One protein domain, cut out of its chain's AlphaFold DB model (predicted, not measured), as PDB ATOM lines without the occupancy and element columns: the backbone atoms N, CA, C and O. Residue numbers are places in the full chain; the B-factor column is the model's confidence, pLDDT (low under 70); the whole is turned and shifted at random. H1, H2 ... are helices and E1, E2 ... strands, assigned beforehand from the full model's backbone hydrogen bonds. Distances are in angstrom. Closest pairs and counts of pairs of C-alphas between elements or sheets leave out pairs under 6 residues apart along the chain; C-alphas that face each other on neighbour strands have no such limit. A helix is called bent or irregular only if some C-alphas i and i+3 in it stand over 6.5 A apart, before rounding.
ATOM      1  N   ARG A 120      -8.171  -9.478 -32.180       79.56
ATOM      2  CA  ARG A 120      -9.150  -8.839 -31.292       79.56
ATOM      3  C   ARG A 120      -9.821  -7.636 -31.950       79.56
ATOM      4  O   ARG A 120      -9.204  -6.953 -32.762       79.56
ATOM      5  N   ILE A 121     -11.053  -7.368 -31.538       79.94
ATOM      6  CA  ILE A 121     -11.798  -6.130 -31.767       79.94
ATOM      7  C   ILE A 121     -12.112  -5.548 -30.390       79.94
ATOM      8  O   ILE A 121     -12.769  -6.193 -29.575       79.94
ATOM      9  N   ASP A 122     -11.652  -4.324 -30.147       75.19
ATOM     10  CA  ASP A 122     -11.956  -3.548 -28.948       75.19
ATOM     11  C   ASP A 122     -12.897  -2.402 -29.332       75.19
ATOM     12  O   ASP A 122     -12.538  -1.557 -30.150       75.19
ATOM     13  N   ILE A 123     -14.087  -2.356 -28.734       71.12
ATOM     14  CA  ILE A 123     -15.070  -1.290 -28.938       71.12
ATOM     15  C   ILE A 123     -15.242  -0.498 -27.643       71.12
ATOM     16  O   ILE A 123     -15.443  -1.036 -26.548       71.12
ATOM     17  N   GLU A 124     -15.126   0.818 -27.788       63.69
ATOM     18  CA  GLU A 124     -15.339   1.773 -26.715       63.69
ATOM     19  C   GLU A 124     -16.837   1.919 -26.435       63.69
ATOM     20  O   GLU A 124     -17.643   2.181 -27.328       63.69
ATOM     21  N   VAL A 125     -17.209   1.696 -25.176       61.97
ATOM     22  CA  VAL A 125     -18.594   1.726 -24.705       61.97
ATOM     23  C   VAL A 125     -18.793   3.044 -23.974       61.97
ATOM     24  O   VAL A 125     -18.030   3.382 -23.076       61.97
ATOM     25  N   GLU A 126     -19.867   3.765 -24.285       55.06
ATOM     26  CA  GLU A 126     -20.219   5.060 -23.667       55.06
ATOM     27  C   GLU A 126     -20.759   4.931 -22.223       55.06
ATOM     28  O   GLU A 126     -21.396   5.820 -21.665       55.06
ATOM     29  N   CYS A 127     -20.477   3.802 -21.577       49.44
ATOM     30  CA  CYS A 127     -20.587   3.637 -20.141       49.44
ATOM     31  C   CYS A 127     -19.205   3.923 -19.555       49.44
ATOM     32  O   CYS A 127     -18.273   3.157 -19.790       49.44
ATOM     33  N   SER A 128     -19.090   4.977 -18.743       57.66
ATOM     34  CA  SER A 128     -17.846   5.544 -18.181       57.66
ATOM     35  C   SER A 128     -16.980   4.609 -17.309       57.66
ATOM     36  O   SER A 128     -16.110   5.068 -16.572       57.66
ATOM     37  N   ARG A 129     -17.251   3.296 -17.317       65.19
ATOM     38  CA  ARG A 129     -16.642   2.259 -16.470       65.19
ATOM     39  C   ARG A 129     -16.462   0.902 -17.176       65.19
ATOM     40  O   ARG A 129     -16.254  -0.093 -16.484       65.19
ATOM     41  N   GLY A 130     -16.576   0.814 -18.506       70.25
ATOM     42  CA  GLY A 130     -16.444  -0.460 -19.228       70.25
ATOM     43  C   GLY A 130     -16.068  -0.321 -20.705       70.25
ATOM     44  O   GLY A 130     -16.265   0.722 -21.312       70.25
ATOM     45  N   ARG A 131     -15.532  -1.401 -21.284       77.62
ATOM     46  CA  ARG A 131     -15.262  -1.575 -22.723       77.62
ATOM     47  C   ARG A 131     -15.797  -2.940 -23.150       77.62
ATOM     48  O   ARG A 131     -15.833  -3.857 -22.328       77.62
ATOM     49  N   LEU A 132     -16.189  -3.083 -24.412       81.69
ATOM     50  CA  LEU A 132     -16.650  -4.350 -24.974       81.69
ATOM     51  C   LEU A 132     -15.569  -4.863 -25.927       81.69
ATOM     52  O   LEU A 132     -15.247  -4.206 -26.911       81.69
ATOM     53  N   CYS A 133     -14.981  -6.014 -25.613       83.12
ATOM     54  CA  CYS A 133     -13.938  -6.628 -26.429       83.12
ATOM     55  C   CYS A 133     -14.372  -8.015 -26.905       83.12
ATOM     56  O   CYS A 133     -15.034  -8.762 -26.181       83.12
ATOM     57  N   LEU A 134     -13.980  -8.353 -28.129       85.81
ATOM     58  CA  LEU A 134     -14.111  -9.678 -28.714       85.81
ATOM     59  C   LEU A 134     -12.722 -10.126 -29.168       85.81
ATOM     60  O   LEU A 134     -12.085  -9.448 -29.969       85.81
ATOM     61  N   ALA A 135     -12.259 -11.271 -28.682       86.81
ATOM     62  CA  ALA A 135     -10.970 -11.843 -29.051       86.81
ATOM     63  C   ALA A 135     -11.157 -13.304 -29.468       86.81
ATOM     64  O   ALA A 135     -11.955 -14.022 -28.863       86.81
ATOM     65  N   TRP A 136     -10.439 -13.739 -30.503       88.12
ATOM     66  CA  TRP A 136     -10.606 -15.072 -31.084       88.12
ATOM     67  C   TRP A 136      -9.277 -15.679 -31.543       88.12
ATOM     68  O   TRP A 136      -8.249 -15.008 -31.652       88.12
ATOM     69  N   LYS A 137      -9.293 -16.994 -31.765       85.31
ATOM     70  CA  LYS A 137      -8.138 -17.774 -32.217       85.31
ATOM     71  C   LYS A 137      -8.025 -17.689 -33.749       85.31
ATOM     72  O   LYS A 137      -9.027 -17.513 -34.434       85.31
ATOM     73  N   ALA A 138      -6.804 -17.747 -34.281       81.50
ATOM     74  CA  ALA A 138      -6.516 -17.422 -35.685       81.50
ATOM     75  C   ALA A 138      -7.076 -18.412 -36.731       81.50
ATOM     76  O   ALA A 138      -7.118 -18.076 -37.906       81.50
ATOM     77  N   ASP A 139      -7.515 -19.592 -36.302       83.62
ATOM     78  CA  ASP A 139      -8.224 -20.617 -37.084       83.62
ATOM     79  C   ASP A 139      -9.729 -20.334 -37.263       83.62
ATOM     80  O   ASP A 139     -10.399 -20.984 -38.064       83.62
ATOM     81  N   ILE A 140     -10.268 -19.348 -36.539       84.88
ATOM     82  CA  ILE A 140     -11.654 -18.901 -36.678       84.88
ATOM     83  C   ILE A 140     -11.670 -17.637 -37.543       84.88
ATOM     84  O   ILE A 140     -11.173 -16.579 -37.144       84.88
ATOM     85  N   SER A 141     -12.289 -17.731 -38.719       85.56
ATOM     86  CA  SER A 141     -12.610 -16.571 -39.552       85.56
ATOM     87  C   SER A 141     -13.792 -15.815 -38.946       85.56
ATOM     88  O   SER A 141     -14.818 -16.415 -38.629       85.56
ATOM     89  N   VAL A 142     -13.663 -14.497 -38.783       87.25
ATOM     90  CA  VAL A 142     -14.676 -13.655 -38.128       87.25
ATOM     91  C   VAL A 142     -15.062 -12.500 -39.037       87.25
ATOM     92  O   VAL A 142     -14.255 -11.614 -39.307       87.25
ATOM     93  N   ASN A 143     -16.318 -12.505 -39.471       87.75
ATOM     94  CA  ASN A 143     -16.933 -11.454 -40.270       87.75
ATOM     95  C   ASN A 143     -17.791 -10.560 -39.369       87.75
ATOM     96  O   ASN A 143     -18.788 -11.007 -38.800       87.75
ATOM     97  N   LEU A 144     -17.414  -9.291 -39.234       87.75
ATOM     98  CA  LEU A 144     -18.184  -8.299 -38.483       87.75
ATOM     99  C   LEU A 144     -19.402  -7.856 -39.303       87.75
ATOM    100  O   LEU A 144     -19.234  -7.294 -40.381       87.75
ATOM    101  N   LYS A 145     -20.620  -8.113 -38.804       87.56
ATOM    102  CA  LYS A 145     -21.874  -7.695 -39.459       87.56
ATOM    103  C   LYS A 145     -22.320  -6.315 -38.997       87.56
ATOM    104  O   LYS A 145     -22.660  -5.467 -39.813       87.56
ATOM    105  N   SER A 146     -22.333  -6.090 -37.687       83.44
ATOM    106  CA  SER A 146     -22.780  -4.832 -37.092       83.44
ATOM    107  C   SER A 146     -22.089  -4.606 -35.754       83.44
ATOM    108  O   SER A 146     -21.820  -5.551 -35.016       83.44
ATOM    109  N   PHE A 147     -21.819  -3.352 -35.415       84.00
ATOM    110  CA  PHE A 147     -21.358  -2.977 -34.086       84.00
ATOM    111  C   PHE A 147     -21.879  -1.598 -33.700       84.00
ATOM    112  O   PHE A 147     -22.189  -0.765 -34.549       84.00
ATOM    113  N   SER A 148     -21.966  -1.360 -32.399       79.69
ATOM    114  CA  SER A 148     -22.234  -0.057 -31.807       79.69
ATOM    115  C   SER A 148     -21.577   0.030 -30.430       79.69
ATOM    116  O   SER A 148     -21.024  -0.945 -29.921       79.69
ATOM    117  N   LYS A 149     -21.723   1.182 -29.772       78.19
ATOM    118  CA  LYS A 149     -21.335   1.387 -28.370       78.19
ATOM    119  C   LYS A 149     -21.974   0.378 -27.395       78.19
ATOM    120  O   LYS A 149     -21.480   0.256 -26.283       78.19
ATOM    121  N   SER A 150     -23.057  -0.320 -27.761       77.06
ATOM    122  CA  SER A 150     -23.763  -1.284 -26.896       77.06
ATOM    123  C   SER A 150     -23.875  -2.704 -27.466       77.06
ATOM    124  O   SER A 150     -24.348  -3.593 -26.756       77.06
ATOM    125  N   HIS A 151     -23.429  -2.976 -28.699       85.81
ATOM    126  CA  HIS A 151     -23.462  -4.333 -29.260       85.81
ATOM    127  C   HIS A 151     -22.311  -4.635 -30.222       85.81
ATOM    128  O   HIS A 151     -21.791  -3.760 -30.903       85.81
ATOM    129  N   ILE A 152     -21.968  -5.916 -30.309       87.69
ATOM    130  CA  ILE A 152     -21.111  -6.514 -31.331       87.69
ATOM    131  C   ILE A 152     -21.898  -7.665 -31.937       87.69
ATOM    132  O   ILE A 152     -22.358  -8.535 -31.207       87.69
ATOM    133  N   ASP A 153     -22.021  -7.701 -33.255       88.94
ATOM    134  CA  ASP A 153     -22.629  -8.805 -33.983       88.94
ATOM    135  C   ASP A 153     -21.681  -9.288 -35.082       88.94
ATOM    136  O   ASP A 153     -21.370  -8.572 -36.039       88.94
ATOM    137  N   VAL A 154     -21.192 -10.515 -34.916       90.12
ATOM    138  CA  VAL A 154     -20.246 -11.160 -35.825       90.12
ATOM    139  C   VAL A 154     -20.774 -12.507 -36.280       90.12
ATOM    140  O   VAL A 154     -21.578 -13.165 -35.622       90.12
ATOM    141  N   THR A 155     -20.269 -12.943 -37.420       90.00
ATOM    142  CA  THR A 155     -20.483 -14.275 -37.963       90.00
ATOM    143  C   THR A 155     -19.132 -14.986 -38.028       90.00
ATOM    144  O   THR A 155     -18.157 -14.439 -38.540       90.00
ATOM    145  N   LEU A 156     -19.062 -16.164 -37.419       89.31
ATOM    146  CA  LEU A 156     -17.875 -16.978 -37.202       89.31
ATOM    147  C   LEU A 156     -17.920 -18.178 -38.149       89.31
ATOM    148  O   LEU A 156     -18.916 -18.905 -38.187       89.31
ATOM    149  N   LYS A 157     -16.822 -18.426 -38.855       88.69
ATOM    150  CA  LYS A 157     -16.643 -19.590 -39.719       88.69
ATOM    151  C   LYS A 157     -15.326 -20.275 -39.374       88.69
ATOM    152  O   LYS A 157     -14.273 -19.643 -39.394       88.69
ATOM    153  N   GLU A 158     -15.390 -21.557 -39.044       85.50
ATOM    154  CA  GLU A 158     -14.216 -22.374 -38.733       85.50
ATOM    155  C   GLU A 158     -13.690 -23.045 -40.010       85.50
ATOM    156  O   GLU A 158     -14.463 -23.507 -40.855       85.50
ATOM    157  N   GLU A 159     -12.370 -23.071 -40.186       78.06
ATOM    158  CA  GLU A 159     -11.753 -23.691 -41.357       78.06
ATOM    159  C   GLU A 159     -11.950 -25.218 -41.324       78.06
ATOM    160  O   GLU A 159     -11.471 -25.909 -40.430       78.06
ATOM    161  N   GLY A 160     -12.695 -25.746 -42.302       78.31
ATOM    162  CA  GLY A 160     -13.061 -27.167 -42.391       78.31
ATOM    163  C   GLY A 160     -14.484 -27.506 -41.928       78.31
ATOM    164  O   GLY A 160     -14.959 -28.605 -42.209       78.31
ATOM    165  N   VAL A 161     -15.208 -26.570 -41.302       79.44
ATOM    166  CA  VAL A 161     -16.611 -26.759 -40.895       79.44
ATOM    167  C   VAL A 161     -17.536 -25.968 -41.829       79.44
ATOM    168  O   VAL A 161     -17.311 -24.794 -42.115       79.44
ATOM    169  N   LYS A 162     -18.591 -26.617 -42.346       77.75
ATOM    170  CA  LYS A 162     -19.584 -25.968 -43.229       77.75
ATOM    171  C   LYS A 162     -20.613 -25.127 -42.455       77.75
ATOM    172  O   LYS A 162     -21.267 -24.274 -43.044       77.75
ATOM    173  N   GLU A 163     -20.765 -25.387 -41.160       82.38
ATOM    174  CA  GLU A 163     -21.661 -24.660 -40.263       82.38
ATOM    175  C   GLU A 163     -21.074 -23.291 -39.888       82.38
ATOM    176  O   GLU A 163     -19.919 -23.175 -39.479       82.38
ATOM    177  N   GLU A 164     -21.887 -22.250 -40.048       86.38
ATOM    178  CA  GLU A 164     -21.537 -20.862 -39.764       86.38
ATOM    179  C   GLU A 164     -22.290 -20.402 -38.507       86.38
ATOM    180  O   GLU A 164     -23.507 -20.550 -38.408       86.38
ATOM    181  N   TRP A 165     -21.569 -19.847 -37.532       87.50
ATOM    182  CA  TRP A 165     -22.119 -19.481 -36.224       87.50
ATOM    183  C   TRP A 165     -22.283 -17.969 -36.108       87.50
ATOM    184  O   TRP A 165     -21.359 -17.221 -36.406       87.50
ATOM    185  N   ARG A 166     -23.410 -17.482 -35.586       88.62
ATOM    186  CA  ARG A 166     -23.553 -16.060 -35.231       88.62
ATOM    187  C   ARG A 166     -23.251 -15.846 -33.752       88.62
ATOM    188  O   ARG A 166     -23.807 -16.534 -32.901       88.62
ATOM    189  N   PHE A 167     -22.405 -14.866 -33.450       86.38
ATOM    190  CA  PHE A 167     -22.159 -14.399 -32.091       86.38
ATOM    191  C   PHE A 167     -22.586 -12.939 -31.963       86.38
ATOM    192  O   PHE A 167     -22.018 -12.056 -32.604       86.38
ATOM    193  N   THR A 168     -23.552 -12.692 -31.082       86.06
ATOM    194  CA  THR A 168     -24.027 -11.348 -30.752       86.06
ATOM    195  C   THR A 168     -23.718 -11.056 -29.285       86.06
ATOM    196  O   THR A 168     -24.365 -11.581 -28.378       86.06
ATOM    197  N   GLY A 169     -22.710 -10.221 -29.041       85.25
ATOM    198  CA  GLY A 169     -22.410  -9.657 -27.731       85.25
ATOM    199  C   GLY A 169     -23.240  -8.397 -27.504       85.25
ATOM    200  O   GLY A 169     -23.196  -7.476 -28.313       85.25
ATOM    201  N   PHE A 170     -23.981  -8.326 -26.398       84.50
ATOM    202  CA  PHE A 170     -24.812  -7.169 -26.064       84.50
ATOM    203  C   PHE A 170     -24.495  -6.636 -24.666       84.50
ATOM    204  O   PHE A 170     -24.431  -7.400 -23.702       84.50
ATOM    205  N   TYR A 171     -24.341  -5.318 -24.551       82.38
ATOM    206  CA  TYR A 171     -24.135  -4.606 -23.298       82.38
ATOM    207  C   TYR A 171     -25.343  -3.708 -23.007       82.38
ATOM    208  O   TYR A 171     -25.519  -2.645 -23.600       82.38
ATOM    209  N   GLY A 172     -26.198  -4.155 -22.084       78.25
ATOM    210  CA  GLY A 172     -27.380  -3.401 -21.669       78.25
ATOM    211  C   GLY A 172     -27.022  -2.087 -20.969       78.25
ATOM    212  O   GLY A 172     -26.000  -1.988 -20.288       78.25
ATOM    213  N   SER A 173     -27.888  -1.079 -21.103       73.50
ATOM    214  CA  SER A 173     -27.681   0.196 -20.414       73.50
ATOM    215  C   SER A 173     -27.748   0.001 -18.891       73.50
ATOM    216  O   SER A 173     -28.699  -0.617 -18.404       73.50
ATOM    217  N   PRO A 174     -26.798   0.552 -18.108       71.06
ATOM    218  CA  PRO A 174     -26.870   0.524 -16.648       71.06
ATOM    219  C   PRO A 174     -27.933   1.486 -16.095       71.06
ATOM    220  O   PRO A 174     -28.260   1.423 -14.911       71.06
ATOM    221  N   TYR A 175     -28.454   2.392 -16.929       71.81
ATOM    222  CA  TYR A 175     -29.436   3.395 -16.539       71.81
ATOM    223  C   TYR A 175     -30.857   2.871 -16.745       71.81
ATOM    224  O   TYR A 175     -31.238   2.500 -17.855       71.81
ATOM    225  N   VAL A 176     -31.663   2.909 -15.679       69.00
ATOM    226  CA  VAL A 176     -33.039   2.378 -15.660       69.00
ATOM    227  C   VAL A 176     -33.898   2.970 -16.784       69.00
ATOM    228  O   VAL A 176     -34.614   2.227 -17.451       69.00
ATOM    229  N   HIS A 177     -33.756   4.270 -17.064       69.50
ATOM    230  CA  HIS A 177     -34.528   4.968 -18.095       69.50
ATOM    231  C   HIS A 177     -34.228   4.499 -19.537       69.50
ATOM    232  O   HIS A 177     -35.113   4.594 -20.374       69.50
ATOM    233  N   LYS A 178     -33.048   3.917 -19.819       66.62
ATOM    234  CA  LYS A 178     -32.683   3.326 -21.134       66.62
ATOM    235  C   LYS A 178     -32.732   1.789 -21.146       66.62
ATOM    236  O   LYS A 178     -32.301   1.146 -22.106       66.62
ATOM    237  N   LYS A 179     -33.224   1.159 -20.071       72.38
ATOM    238  CA  LYS A 179     -33.281  -0.310 -19.953       72.38
ATOM    239  C   LYS A 179     -34.247  -0.910 -20.980       72.38
ATOM    240  O   LYS A 179     -33.898  -1.891 -21.638       72.38
ATOM    241  N   ASN A 180     -35.414  -0.289 -21.160       73.50
ATOM    242  CA  ASN A 180     -36.430  -0.729 -22.120       73.50
ATOM    243  C   ASN A 180     -35.919  -0.632 -23.565       73.50
ATOM    244  O   ASN A 180     -36.069  -1.592 -24.321       73.50
ATOM    245  N   ASP A 181     -35.226   0.455 -23.907       74.62
ATOM    246  CA  ASP A 181     -34.619   0.658 -25.228       74.62
ATOM    247  C   ASP A 181     -33.535  -0.382 -25.511       74.62
ATOM    248  O   ASP A 181     -33.505  -0.992 -26.576       74.62
ATOM    249  N   SER A 182     -32.689  -0.673 -24.517       77.31
ATOM    250  CA  SER A 182     -31.669  -1.716 -24.649       77.31
ATOM    251  C   SER A 182     -32.291  -3.109 -24.875       77.31
ATOM    252  O   SER A 182     -31.805  -3.886 -25.694       77.31
ATOM    253  N   SER A 183     -33.424  -3.414 -24.231       75.31
ATOM    254  CA  SER A 183     -34.138  -4.679 -24.448       75.31
ATOM    255  C   SER A 183     -34.868  -4.732 -25.797       75.31
ATOM    256  O   SER A 183     -34.881  -5.784 -26.437       75.31
ATOM    257  N   SER A 184     -35.456  -3.624 -26.260       79.00
ATOM    258  CA  SER A 184     -36.132  -3.565 -27.563       79.00
ATOM    259  C   SER A 184     -35.130  -3.649 -28.721       79.00
ATOM    260  O   SER A 184     -35.373  -4.364 -29.692       79.00
ATOM    261  N   MET A 185     -33.961  -3.022 -28.578       78.44
ATOM    262  CA  MET A 185     -32.831  -3.127 -29.501       78.44
ATOM    263  C   MET A 185     -32.319  -4.568 -29.626       78.44
ATOM    264  O   MET A 185     -32.153  -5.055 -30.741       78.44
ATOM    265  N   LEU A 186     -32.153  -5.291 -28.511       80.69
ATOM    266  CA  LEU A 186     -31.762  -6.706 -28.544       80.69
ATOM    267  C   LEU A 186     -32.790  -7.580 -29.289       80.69
ATOM    268  O   LEU A 186     -32.404  -8.468 -30.048       80.69
ATOM    269  N   LYS A 187     -34.095  -7.304 -29.131       83.25
ATOM    270  CA  LYS A 187     -35.155  -7.992 -29.894       83.25
ATOM    271  C   LYS A 187     -35.052  -7.713 -31.397       83.25
ATOM    272  O   LYS A 187     -35.149  -8.655 -32.176       83.25
ATOM    273  N   LYS A 188     -34.801  -6.459 -31.799       83.38
ATOM    274  CA  LYS A 188     -34.587  -6.081 -33.210       83.38
ATOM    275  C   LYS A 188     -33.369  -6.791 -33.812       83.38
ATOM    276  O   LYS A 188     -33.474  -7.341 -34.900       83.38
ATOM    277  N   LEU A 189     -32.243  -6.844 -33.094       79.25
ATOM    278  CA  LEU A 189     -31.041  -7.568 -33.537       79.25
ATOM    279  C   LEU A 189     -31.313  -9.070 -33.728       79.25
ATOM    280  O   LEU A 189     -30.874  -9.654 -34.715       79.25
ATOM    281  N   GLY A 190     -32.100  -9.680 -32.834       79.00
ATOM    282  CA  GLY A 190     -32.536 -11.075 -32.964       79.00
ATOM    283  C   GLY A 190     -33.462 -11.350 -34.158       79.00
ATOM    284  O   GLY A 190     -33.535 -12.493 -34.596       79.00
ATOM    285  N   GLN A 191     -34.138 -10.329 -34.696       78.62
ATOM    286  CA  GLN A 191     -34.996 -10.427 -35.887       78.62
ATOM    287  C   GLN A 191     -34.236 -10.240 -37.210       78.62
ATOM    288  O   GLN A 191     -34.774 -10.571 -38.260       78.62
ATOM    289  N   GLN A 192     -33.001  -9.728 -37.190       66.38
ATOM    290  CA  GLN A 192     -32.176  -9.518 -38.387       66.38
ATOM    291  C   GLN A 192     -31.427 -10.800 -38.801       66.38
ATOM    292  O   GLN A 192     -30.199 -10.771 -38.918       66.38
ATOM    293  N   GLN A 193     -32.127 -11.933 -38.926       54.81
ATOM    294  CA  GLN A 193     -31.557 -13.224 -39.352       54.81
ATOM    295  C   GLN A 193     -31.717 -13.450 -40.855       54.81
ATOM    296  O   GLN A 193     -32.846 -13.260 -41.350       54.81
TER     297      GLN A 193
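AT A GLANCE: This is residues 120 to 193 of the 193 residues of an uncharacterized protein of Gossypium armourianum (UniProt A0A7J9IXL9). Three parts are stacked in a flat pile: a twisted sheet of three strands, E3 to E5, lies in the middle, with the two-strand hairpin E1 and E2 over one face and the single helix H1, loosely placed, over the other. The strands of the two sheets run nearly along one another, and this common direction makes the long axis. The printed part has 74 residues, with named elements in the order E1 E2 E3 E4 E5 H1; the larger sheet has the order E3, E4, E5, and both sheets are antiparallel. The class is mixed, helices and strands. The whole is only just loose, close to compact, with a radius of gyration of the C-alphas of 13.9 A, and spans 46 by 27 by 12 A.

HOW THE PARTS SIT: E1, residues 120 to 124, and E2, residues 131 to 136, form a hairpin at 170 degrees between directions, with N 121 and O 134 2.8 A apart. E3, residues 140 to 148, bends by 64 degrees at residue 145. It forms a hairpin with E4, residues 151 to 158, where N 143 and O 155 are 2.8 A apart. E4 forms another with E5, residues 164 to 170, where N 154 and O 167 are 2.9 A apart. E3, E4 and E5 are a meander, each strand the antiparallel neighbour of the one before; E3 and E5 are its edge strands. The two sheets form a sandwich, face to face, their best planes 6 degrees apart. E2 and E3 meet only through their link, while E2 is near E4, with 6 pairs of C-alphas within 10 A. H1, residues 176 to 191, is on one face of the larger sheet, which gives two layers, at a height over the sheet of 9.5 A. It runs along the strands, at 21 degrees to E4 on the local plane. The closest C-alphas of E5 and H1, those of Phe 170 and Leu 186, are 7.4 A apart. In H1, 10 of 12 O i to N i+4 pairs are within hydrogen-bond range; it is irregular, with C-alphas 177 and 180 7.2 A apart.

IN THESE COORDINATES: E1 begins at C-alpha 120, (-9.150, -8.839, -31.292), and is 13.1 A long; E2 is 16.5 A. E3 measures 22.2 A, E4 22.4 A and E5 19.6 A, ending at C-alpha 170, (-24.812, -7.169, -26.064). H1 is 24.0 A long and ends at C-alpha 191, (-34.996, -10.427, -35.887).

THE WHOLE: The C-alphas farthest apart, of Gly 160 and His 177, are 45.6 A apart. The printed part has no cut and no long link. The mean pLDDT of the printed part is 78.8; residues 124 to 129, 176 to 178 and 192 to 193 are under 70.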